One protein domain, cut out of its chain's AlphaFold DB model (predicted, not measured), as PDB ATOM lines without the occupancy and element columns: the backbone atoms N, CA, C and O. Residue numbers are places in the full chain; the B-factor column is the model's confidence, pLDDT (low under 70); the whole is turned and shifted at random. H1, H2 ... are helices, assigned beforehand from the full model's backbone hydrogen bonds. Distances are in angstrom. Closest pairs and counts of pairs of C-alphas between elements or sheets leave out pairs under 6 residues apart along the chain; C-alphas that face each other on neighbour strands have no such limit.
ATOM      1  N   LYS A   2      -9.128 -31.376 -14.418       58.97
ATOM      2  CA  LYS A   2     -10.347 -30.925 -15.124       58.97
ATOM      3  C   LYS A   2     -10.950 -32.039 -15.986       58.97
ATOM      4  O   LYS A   2     -11.883 -31.802 -16.744       58.97
ATOM      5  N   ASP A   3     -10.404 -33.244 -15.881       72.75
ATOM      6  CA  ASP A   3     -10.767 -34.337 -16.762       72.75
ATOM      7  C   ASP A   3     -11.990 -35.042 -16.182       72.75
ATOM      8  O   ASP A   3     -11.895 -35.793 -15.209       72.75
ATOM      9  N   ARG A   4     -13.156 -34.785 -16.786       72.62
ATOM     10  CA  ARG A   4     -14.430 -35.447 -16.452       72.62
ATOM     11  C   ARG A   4     -14.342 -36.977 -16.514       72.62
ATOM     12  O   ARG A   4     -15.097 -37.654 -15.824       72.62
ATOM     13  N   SER A   5     -13.395 -37.522 -17.279       74.50
ATOM     14  CA  SER A   5     -13.102 -38.959 -17.325       74.50
ATOM     15  C   SER A   5     -12.699 -39.525 -15.961       74.50
ATOM     16  O   SER A   5     -13.097 -40.635 -15.626       74.50
ATOM     17  N   ILE A   6     -11.977 -38.754 -15.140       79.44
ATOM     18  CA  ILE A   6     -11.558 -39.184 -13.800       79.44
ATOM     19  C   ILE A   6     -12.760 -39.202 -12.847       79.44
ATOM     20  O   ILE A   6     -12.857 -40.093 -12.010       79.44
ATOM     21  N   LEU A   7     -13.703 -38.264 -12.988       78.19
ATOM     22  CA  LEU A   7     -14.936 -38.259 -12.189       78.19
ATOM     23  C   LEU A   7     -15.845 -39.448 -12.531       78.19
ATOM     24  O   LEU A   7     -16.408 -40.044 -11.618       78.19
ATOM     25  N   SER A   8     -15.942 -39.817 -13.815       77.62
ATOM     26  CA  SER A   8     -16.671 -41.022 -14.241       77.62
ATOM     27  C   SER A   8     -16.022 -42.281 -13.676       77.62
ATOM     28  O   SER A   8     -16.680 -43.033 -12.973       77.62
ATOM     29  N   ALA A   9     -14.706 -42.448 -13.854       80.25
ATOM     30  CA  ALA A   9     -13.977 -43.599 -13.314       80.25
ATOM     31  C   ALA A   9     -14.069 -43.688 -11.776       80.25
ATOM     32  O   ALA A   9     -14.082 -44.780 -11.204       80.25
ATOM     33  N   LEU A  10     -14.148 -42.543 -11.086       80.69
ATOM     34  CA  LEU A  10     -14.369 -42.489  -9.641       80.69
ATOM     35  C   LEU A  10     -15.773 -42.974  -9.255       80.69
ATOM     36  O   LEU A  10     -15.921 -43.641  -8.228       80.69
ATOM     37  N   TYR A  11     -16.786 -42.611 -10.044       82.31
ATOM     38  CA  TYR A  11     -18.169 -43.044  -9.857       82.31
ATOM     39  C   TYR A  11     -18.330 -44.544 -10.140       82.31
ATOM     40  O   TYR A  11     -18.877 -45.263  -9.306       82.31
ATOM     41  N   ASP A  12     -17.756 -45.021 -11.245       81.88
ATOM     42  CA  ASP A  12     -17.802 -46.423 -11.682       81.88
ATOM     43  C   ASP A  12     -16.944 -47.356 -10.799       81.88
ATOM     44  O   ASP A  12     -17.013 -48.580 -10.904       81.88
ATOM     45  N   GLY A  13     -16.153 -46.790  -9.880       84.56
ATOM     46  CA  GLY A  13     -15.319 -47.547  -8.945       84.56
ATOM     47  C   GLY A  13     -14.065 -48.152  -9.583       84.56
ATOM     48  O   GLY A  13     -13.419 -49.000  -8.971       84.56
ATOM     49  N   GLU A  14     -13.695 -47.702 -10.781       84.50
ATOM     50  CA  GLU A  14     -12.528 -48.182 -11.532       84.50
ATOM     51  C   GLU A  14     -11.197 -47.651 -10.969       84.50
ATOM     52  O   GLU A  14     -10.118 -48.153 -11.291       84.50
ATOM     53  N   ILE A  15     -11.250 -46.638 -10.098       83.00
ATOM     54  CA  ILE A  15     -10.062 -46.050  -9.474       83.00
ATOM     55  C   ILE A  15      -9.617 -46.874  -8.261       83.00
ATOM     56  O   ILE A  15     -10.367 -47.095  -7.311       83.00
ATOM     57  N   HIS A  16      -8.335 -47.250  -8.257       84.38
ATOM     58  CA  HIS A  16      -7.704 -47.988  -7.165       84.38
ATOM     59  C   HIS A  16      -7.792 -47.213  -5.821       84.38
ATOM     60  O   HIS A  16      -7.559 -45.998  -5.801       84.38
ATOM     61  N   PRO A  17      -8.042 -47.885  -4.677       80.81
ATOM     62  CA  PRO A  17      -8.354 -47.257  -3.382       80.81
ATOM     63  C   PRO A  17      -7.457 -46.092  -2.903       80.81
ATOM     64  O   PRO A  17      -8.004 -45.053  -2.548       80.81
ATOM     65  N   PRO A  18      -6.109 -46.150  -2.950       81.69
ATOM     66  CA  PRO A  18      -5.260 -45.045  -2.501       81.69
ATOM     67  C   PRO A  18      -5.406 -43.771  -3.348       81.69
ATOM     68  O   PRO A  18      -5.102 -42.676  -2.877       81.69
ATOM     69  N   PHE A  19      -5.856 -43.892  -4.601       79.31
ATOM     70  CA  PHE A  19      -6.134 -42.748  -5.472       79.31
ATOM     71  C   PHE A  19      -7.594 -42.310  -5.388       79.31
ATOM     72  O   PHE A  19      -7.880 -41.127  -5.566       79.31
ATOM     73  N   ARG A  20      -8.502 -43.240  -5.071       85.00
ATOM     74  CA  ARG A  20      -9.927 -42.976  -4.874       85.00
ATOM     75  C   ARG A  20     -10.153 -41.957  -3.763       85.00
ATOM     76  O   ARG A  20     -10.818 -40.953  -4.003       85.00
ATOM     77  N   ASP A  21      -9.542 -42.172  -2.603       85.38
ATOM     78  CA  ASP A  21      -9.746 -41.322  -1.423       85.38
ATOM     79  C   ASP A  21      -9.238 -39.895  -1.670       85.38
ATOM     80  O   ASP A  21      -9.927 -38.915  -1.395       85.38
ATOM     81  N   ARG A  22      -8.069 -39.769  -2.312       82.50
ATOM     82  CA  ARG A  22      -7.521 -38.469  -2.726       82.50
ATOM     83  C   ARG A  22      -8.408 -37.762  -3.747       82.50
ATOM     84  O   ARG A  22      -8.570 -36.549  -3.682       82.50
ATOM     85  N   CYS A  23      -8.980 -38.500  -4.698       79.69
ATOM     86  CA  CYS A  23      -9.908 -37.918  -5.665       79.69
ATOM     87  C   CYS A  23     -11.199 -37.455  -4.981       79.69
ATOM     88  O   CYS A  23     -11.684 -36.374  -5.297       79.69
ATOM     89  N   GLN A  24     -11.724 -38.212  -4.014       81.75
ATOM     90  CA  GLN A  24     -12.892 -37.805  -3.228       81.75
ATOM     91  C   GLN A  24     -12.619 -36.548  -2.399       81.75
ATOM     92  O   GLN A  24     -13.456 -35.648  -2.373       81.75
ATOM     93  N   GLU A  25     -11.441 -36.439  -1.788       84.38
ATOM     94  CA  GLU A  25     -11.029 -35.242  -1.049       84.38
ATOM     95  C   GLU A  25     -10.938 -34.012  -1.968       84.38
ATOM     96  O   GLU A  25     -11.456 -32.944  -1.640       84.38
ATOM     97  N   VAL A  26     -10.363 -34.165  -3.165       82.69
ATOM     98  CA  VAL A  26     -10.281 -33.087  -4.169       82.69
ATOM     99  C   VAL A  26     -11.662 -32.690  -4.702       82.69
ATOM    100  O   VAL A  26     -11.909 -31.505  -4.937       82.69
ATOM    101  N   VAL A  27     -12.570 -33.652  -4.878       81.25
ATOM    102  CA  VAL A  27     -13.964 -33.385  -5.266       81.25
ATOM    103  C   VAL A  27     -14.697 -32.634  -4.153       81.25
ATOM    104  O   VAL A  27     -15.362 -31.645  -4.441       81.25
ATOM    105  N   ALA A  28     -14.522 -33.032  -2.891       82.00
ATOM    106  CA  ALA A  28     -15.123 -32.352  -1.743       82.00
ATOM    107  C   ALA A  28     -14.559 -30.938  -1.522       82.00
ATOM    108  O   ALA A  28     -15.275 -30.041  -1.083       82.00
ATOM    109  N   ALA A  29     -13.286 -30.714  -1.857       85.56
ATOM    110  CA  ALA A  29     -12.648 -29.403  -1.762       85.56
ATOM    111  C   ALA A  29     -13.100 -28.417  -2.859       85.56
ATOM    112  O   ALA A  29     -12.854 -27.216  -2.740       85.56
ATOM    113  N   SER A  30     -13.748 -28.894  -3.928       82.94
ATOM    114  CA  SER A  30     -14.159 -28.072  -5.068       82.94
ATOM    115  C   SER A  30     -15.653 -28.181  -5.342       82.94
ATOM    116  O   SER A  30     -16.139 -29.160  -5.906       82.94
ATOM    117  N   GLN A  31     -16.375 -27.098  -5.058       82.50
ATOM    118  CA  GLN A  31     -17.822 -27.011  -5.264       82.50
ATOM    119  C   GLN A  31     -18.243 -27.282  -6.723       82.50
ATOM    120  O   GLN A  31     -19.306 -27.845  -6.968       82.50
ATOM    121  N   GLN A  32     -17.398 -26.926  -7.696       77.06
ATOM    122  CA  GLN A  32     -17.643 -27.210  -9.115       77.06
ATOM    123  C   GLN A  32     -17.570 -28.715  -9.419       77.06
ATOM    124  O   GLN A  32     -18.432 -29.247 -10.116       77.06
ATOM    125  N   LEU A  33     -16.577 -29.421  -8.870       77.38
ATOM    126  CA  LEU A  33     -16.428 -30.864  -9.079       77.38
ATOM    127  C   LEU A  33     -17.530 -31.645  -8.357       77.38
ATOM    128  O   LEU A  33     -18.017 -32.641  -8.884       77.38
ATOM    129  N   GLU A  34     -17.973 -31.165  -7.195       81.31
ATOM    130  CA  GLU A  34     -19.113 -31.741  -6.482       81.31
ATOM    131  C   GLU A  34     -20.407 -31.646  -7.306       81.31
ATOM    132  O   GLU A  34     -21.178 -32.608  -7.373       81.31
ATOM    133  N   THR A  35     -20.644 -30.510  -7.977       80.75
ATOM    134  CA  THR A  35     -21.809 -30.364  -8.863       80.75
ATOM    135  C   THR A  35     -21.749 -31.300 -10.066       80.75
ATOM    136  O   THR A  35     -22.766 -31.908 -10.394       80.75
ATOM    137  N   GLU A  36     -20.576 -31.471 -10.682       77.62
ATOM    138  CA  GLU A  36     -20.405 -32.392 -11.814       77.62
ATOM    139  C   GLU A  36     -20.541 -33.860 -11.387       77.62
ATOM    140  O   GLU A  36     -21.179 -34.652 -12.078       77.62
ATOM    141  N   TYR A  37     -20.017 -34.234 -10.217       79.75
ATOM    142  CA  TYR A  37     -20.162 -35.589  -9.682       79.75
ATOM    143  C   TYR A  37     -21.633 -35.937  -9.396       79.75
ATOM    144  O   TYR A  37     -22.112 -37.006  -9.776       79.75
ATOM    145  N   LYS A  38     -22.391 -35.000  -8.813       80.88
ATOM    146  CA  LYS A  38     -23.844 -35.143  -8.599       80.88
ATOM    147  C   LYS A  38     -24.634 -35.218  -9.907       80.88
ATOM    148  O   LYS A  38     -25.701 -35.829  -9.950       80.88
ATOM    149  N   GLU A  39     -24.150 -34.587 -10.973       80.44
ATOM    150  CA  GLU A  39     -24.759 -34.696 -12.300       80.44
ATOM    151  C   GLU A  39     -24.581 -36.108 -12.877       80.44
ATOM    152  O   GLU A  39     -25.552 -36.693 -13.358       80.44
ATOM    153  N   ILE A  40     -23.390 -36.700 -12.737       80.06
ATOM    154  CA  ILE A  40     -23.119 -38.096 -13.125       80.06
ATOM    155  C   ILE A  40     -24.007 -39.067 -12.330       80.06
ATOM    156  O   ILE A  40     -24.606 -39.980 -12.904       80.06
ATOM    157  N   GLU A  41     -24.181 -38.839 -11.027       80.56
ATOM    158  CA  GLU A  41     -25.091 -39.622 -10.178       80.56
ATOM    159  C   GLU A  41     -26.567 -39.497 -10.619       80.56
ATOM    160  O   GLU A  41     -27.324 -40.470 -10.637       80.56
ATOM    161  N   ARG A  42     -27.002 -38.307 -11.046       76.75
ATOM    162  CA  ARG A  42     -28.350 -38.131 -11.612       76.75
ATOM    163  C   ARG A  42     -28.520 -38.849 -12.945       76.75
ATOM    164  O   ARG A  42     -29.559 -39.454 -13.176       76.75
ATOM    165  N   ILE A  43     -27.533 -38.782 -13.832       76.06
ATOM    166  CA  ILE A  43     -27.617 -39.429 -15.148       76.06
ATOM    167  C   ILE A  43     -27.639 -40.951 -14.986       76.06
ATOM    168  O   ILE A  43     -28.476 -41.616 -15.588       76.06
ATOM    169  N   SER A  44     -26.778 -41.504 -14.139       75.69
ATOM    170  CA  SER A  44     -26.741 -42.943 -13.851       75.69
ATOM    171  C   SER A  44     -28.031 -43.446 -13.201       75.69
ATOM    172  O   SER A  44     -28.558 -44.472 -13.625       75.69
ATOM    173  N   THR A  45     -28.610 -42.712 -12.247       75.19
ATOM    174  CA  THR A  45     -29.923 -43.069 -11.677       75.19
ATOM    175  C   THR A  45     -31.044 -42.971 -12.713       75.19
ATOM    176  O   THR A  45     -31.910 -43.844 -12.755       75.19
ATOM    177  N   LEU A  46     -31.014 -41.976 -13.605       68.94
ATOM    178  CA  LEU A  46     -31.952 -41.879 -14.727       68.94
ATOM    179  C   LEU A  46     -31.778 -43.006 -15.749       68.94
ATOM    180  O   LEU A  46     -32.771 -43.430 -16.328       68.94
ATOM    181  N   LEU A  47     -30.562 -43.506 -15.966       69.06
ATOM    182  CA  LEU A  47     -30.304 -44.675 -16.811       69.06
ATOM    183  C   LEU A  47     -30.755 -45.972 -16.128       69.06
ATOM    184  O   LEU A  47     -31.374 -46.813 -16.770       69.06
ATOM    185  N   ALA A  48     -30.529 -46.110 -14.819       71.38
ATOM    186  CA  ALA A  48     -30.959 -47.270 -14.040       71.38
ATOM    187  C   ALA A  48     -32.492 -47.354 -13.904       71.38
ATOM    188  O   ALA A  48     -33.065 -48.443 -13.919       71.38
ATOM    189  N   HIS A  49     -33.166 -46.207 -13.786       60.59
ATOM    190  CA  HIS A  49     -34.630 -46.103 -13.763       60.59
ATOM    191  C   HIS A  49     -35.250 -45.889 -15.148       60.59
ATOM    192  O   HIS A  49     -36.475 -45.946 -15.295       60.59
ATOM    193  N   GLY A  50     -34.416 -45.654 -16.158       53.06
ATOM    194  CA  GLY A  50     -34.788 -45.506 -17.552       53.06
ATOM    195  C   GLY A  50     -35.234 -46.849 -18.091       53.06
ATOM    196  O   GLY A  50     -34.466 -47.572 -18.712       53.06
ATOM    197  N   LYS A  51     -36.496 -47.193 -17.832       55.06
ATOM    198  CA  LYS A  51     -37.173 -48.298 -18.499       55.06
ATOM    199  C   LYS A  51     -36.997 -48.079 -20.001       55.06
ATOM    200  O   LYS A  51     -37.441 -47.049 -20.511       55.06
ATOM    201  N   GLU A  52     -36.312 -49.011 -20.661       54.03
ATOM    202  CA  GLU A  52     -36.096 -48.992 -22.107       54.03
ATOM    203  C   GLU A  52     -37.432 -48.635 -22.775       54.03
ATOM    204  O   GLU A  52     -38.449 -49.271 -22.459       54.03
ATOM    205  N   PRO A  53     -37.506 -47.561 -23.585       54.94
ATOM    206  CA  PRO A  53     -38.753 -47.203 -24.230       54.94
ATOM    207  C   PRO A  53     -39.153 -48.395 -25.087       54.94
ATOM    208  O   PRO A  53     -38.431 -48.764 -26.009       54.94
ATOM    209  N   ASP A  54     -40.277 -49.015 -24.732       58.19
ATOM    210  CA  ASP A  54     -40.779 -50.213 -25.386       58.19
ATOM    211  C   ASP A  54     -41.118 -49.863 -26.840       58.19
ATOM    212  O   ASP A  54     -42.191 -49.341 -27.172       58.19
ATOM    213  N   PHE A  55     -40.117 -50.045 -27.697       55.47
ATOM    214  CA  PHE A  55     -40.136 -49.636 -29.090       55.47
ATOM    215  C   PHE A  55     -41.237 -50.383 -29.843       55.47
ATOM    216  O   PHE A  55     -41.880 -49.812 -30.724       55.47
ATOM    217  N   GLU A  56     -41.527 -51.619 -29.434       55.97
ATOM    218  CA  GLU A  56     -42.622 -52.422 -29.974       55.97
ATOM    219  C   GLU A  56     -43.990 -51.841 -29.587       55.97
ATOM    220  O   GLU A  56     -44.859 -51.673 -30.452       55.97
ATOM    221  N   ALA A  57     -44.172 -51.405 -28.335       57.91
ATOM    222  CA  ALA A  57     -45.394 -50.709 -27.923       57.91
ATOM    223  C   ALA A  57     -45.569 -49.348 -28.633       57.91
ATOM    224  O   ALA A  57     -46.688 -48.964 -28.997       57.91
ATOM    225  N   GLY A  58     -44.471 -48.621 -28.868       56.19
ATOM    226  CA  GLY A  58     -44.464 -47.370 -29.634       56.19
ATOM    227  C   GLY A  58     -44.813 -47.578 -31.111       56.19
ATOM    228  O   GLY A  58     -45.629 -46.841 -31.673       56.19
ATOM    229  N   LYS A  59     -44.265 -48.630 -31.723       59.03
ATOM    230  CA  LYS A  59     -44.522 -49.027 -33.111       59.03
ATOM    231  C   LYS A  59     -45.976 -49.437 -33.328       59.03
ATOM    232  O   LYS A  59     -46.586 -48.985 -34.294       59.03
ATOM    233  N   ALA A  60     -46.557 -50.218 -32.418       65.88
ATOM    234  CA  ALA A  60     -47.965 -50.607 -32.491       65.88
ATOM    235  C   ALA A  60     -48.906 -49.389 -32.440       65.88
ATOM    236  O   ALA A  60     -49.840 -49.288 -33.237       65.88
ATOM    237  N   LYS A  61     -48.622 -48.411 -31.568       65.31
ATOM    238  CA  LYS A  61     -49.395 -47.158 -31.486       65.31
ATOM    239  C   LYS A  61     -49.235 -46.281 -32.728       65.31
ATOM    240  O   LYS A  61     -50.219 -45.704 -33.196       65.31
ATOM    241  N   ALA A  62     -48.024 -46.191 -33.278       64.00
ATOM    242  CA  ALA A  62     -47.765 -45.446 -34.506       64.00
ATOM    243  C   ALA A  62     -48.477 -46.080 -35.711       64.00
ATOM    244  O   ALA A  62     -49.128 -45.371 -36.477       64.00
ATOM    245  N   LEU A  63     -48.431 -47.411 -35.833       65.56
ATOM    246  CA  LEU A  63     -49.151 -48.152 -36.872       65.56
ATOM    247  C   LEU A  63     -50.661 -47.985 -36.740       65.56
ATOM    248  O   LEU A  63     -51.317 -47.686 -37.732       65.56
ATOM    249  N   HIS A  64     -51.208 -48.090 -35.530       67.44
ATOM    250  CA  HIS A  64     -52.634 -47.871 -35.301       67.44
ATOM    251  C   HIS A  64     -53.052 -46.444 -35.682       67.44
ATOM    252  O   HIS A  64     -54.048 -46.257 -36.366       67.44
ATOM    253  N   THR A  65     -52.256 -45.434 -35.319       71.62
ATOM    254  CA  THR A  65     -52.533 -44.027 -35.665       71.62
ATOM    255  C   THR A  65     -52.458 -43.766 -37.171       71.62
ATOM    256  O   THR A  65     -53.178 -42.919 -37.699       71.62
ATOM    257  N   LEU A  66     -51.567 -44.467 -37.878       62.50
ATOM    258  CA  LEU A  66     -51.464 -44.380 -39.333       62.50
ATOM    259  C   LEU A  66     -52.633 -45.087 -40.017       62.50
ATOM    260  O   LEU A  66     -53.200 -44.524 -40.946       62.50
ATOM    261  N   LEU A  67     -53.031 -46.264 -39.534       65.56
ATOM    262  CA  LEU A  67     -54.171 -47.004 -40.070       65.56
ATOM    263  C   LEU A  67     -55.482 -46.242 -39.868       65.56
ATOM    264  O   LEU A  67     -56.218 -46.079 -40.834       65.56
ATOM    265  N   THR A  68     -55.721 -45.656 -38.692       65.12
ATOM    266  CA  THR A  68     -56.919 -44.830 -38.465       65.12
ATOM    267  C   THR A  68     -56.926 -43.568 -39.331       65.12
ATOM    268  O   THR A  68     -57.974 -43.160 -39.819       65.12
ATOM    269  N   LYS A  69     -55.759 -42.962 -39.593       60.38
ATOM    270  CA  LYS A  69     -55.646 -41.810 -40.509       60.38
ATOM    271  C   LYS A  69     -55.810 -42.175 -41.986       60.38
ATOM    272  O   LYS A  69     -56.139 -41.297 -42.782       60.38
ATOM    273  N   ILE A  70     -55.528 -43.422 -42.359       59.12
ATOM    274  CA  ILE A  70     -55.755 -43.951 -43.709       59.12
ATOM    275  C   ILE A  70     -57.232 -44.326 -43.873       59.12
ATOM    276  O   ILE A  70     -57.816 -44.023 -44.906       59.12
ATOM    277  N   GLU A  71     -57.856 -44.891 -42.842       50.56
ATOM    278  CA  GLU A  71     -59.274 -45.264 -42.838       50.56
ATOM    279  C   GLU A  71     -60.207 -44.039 -42.827       50.56
ATOM    280  O   GLU A  71     -61.214 -44.023 -43.529       50.56
ATOM    281  N   GLU A  72     -59.828 -42.944 -42.158       55.19
ATOM    282  CA  GLU A  72     -60.513 -41.644 -42.296       55.19
ATOM    283  C   GLU A  72     -60.297 -40.981 -43.676       55.19
ATOM    284  O   GLU A  72     -60.921 -39.961 -43.986       55.19
ATOM    285  N   ARG A  73     -59.420 -41.531 -44.526       49.62
ATOM    286  CA  ARG A  73     -59.094 -41.001 -45.857       49.62
ATOM    287  C   ARG A  73     -59.359 -42.010 -46.979       49.62
ATOM    288  O   ARG A  73     -58.450 -42.387 -47.710       49.62
ATOM    289  N   GLU A  74     -60.631 -42.263 -47.264       50.25
ATOM    290  CA  GLU A  74     -61.090 -42.557 -48.631       50.25
ATOM    291  C   GLU A  74     -62.462 -41.911 -48.914       50.25
ATOM    292  O   GLU A  74     -63.272 -41.749 -48.007       50.25
TER     293      GLU A  74
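Overview. This is residues 2 to 74 of the 168 residues of an uncharacterized protein of Spirochaetes bacterium GWB1_48_6 (UniProt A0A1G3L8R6). The model is a small head of helices with a long, free-standing arm. H3, the longest helix, leaves the head: with H2 it makes a V whose corner is at Ser 30, H1 packs on residues 37 to 41 of H3, and residues 45 to 74, with the last residues of H3 and the whole of H4, stick out as the arm that makes the length. The printed part has 73 residues with four named helices, in the order H1, H2, H3, H4, and no named strand; the class is all helix. The whole is extended, with a radius of gyration of the C-alphas of 22.3 A and spans of 71 by 22 by 17 A.

Along the chain. H3 covers residues 31 to 49 and measures 26.8 A from first to last C-alpha; C-alpha 31 is at (-17.822, -27.011, -5.264). Before it, H2 covers residues 17 to 29, 18.4 A long. H1 covers residues 4 to 11, 10.7 A long, and begins with C-alpha 4 at (-14.430, -35.447, -16.452). After H3 comes H4, residues 55 to 71, 24.0 A long, which ends with C-alpha 71 at (-59.274, -45.264, -42.838).

Arrangement. H3 touches H1 with its residues 37 to 41 alone; the closest C-alphas are those of Leu 7 and Tyr 37, 6.4 A apart. These two helices run the same way at a steep tilt of 62 degrees. H2 and H3 touch only at the corner by their link, with the closest C-alphas, those of Val 27 and Leu 33, 5.2 A apart; they run opposite ways at a steep tilt of 65 degrees. H1 and H2 are close but not clearly touching: their closest C-alphas, those of Leu 10 and Arg 20, are 6.5 A apart, and they run opposite ways at a steep tilt of 64 degrees. H4 is apart from H1, H2 and H3. Each O i to N i+4 pair is within hydrogen-bond range in H1, H3 and H4; in H2 8 of 9 are.

Size, cuts and confidence. The two C-alphas farthest apart are those of Pro 18 and Glu 74, at 72.5 A. Residues 45 to 74 stand free, of which 45 to 49 belong to H3 and 55 to 71 to H4; the body without them has 43 residues and spans 25 by 22 by 14 A. The printed part has no cut, and its three links between helices are tight. The mean pLDDT of the printed part is 72.1; residue 2, residues 46 to 47, 49 to 64 and 66 to 74 are under 70.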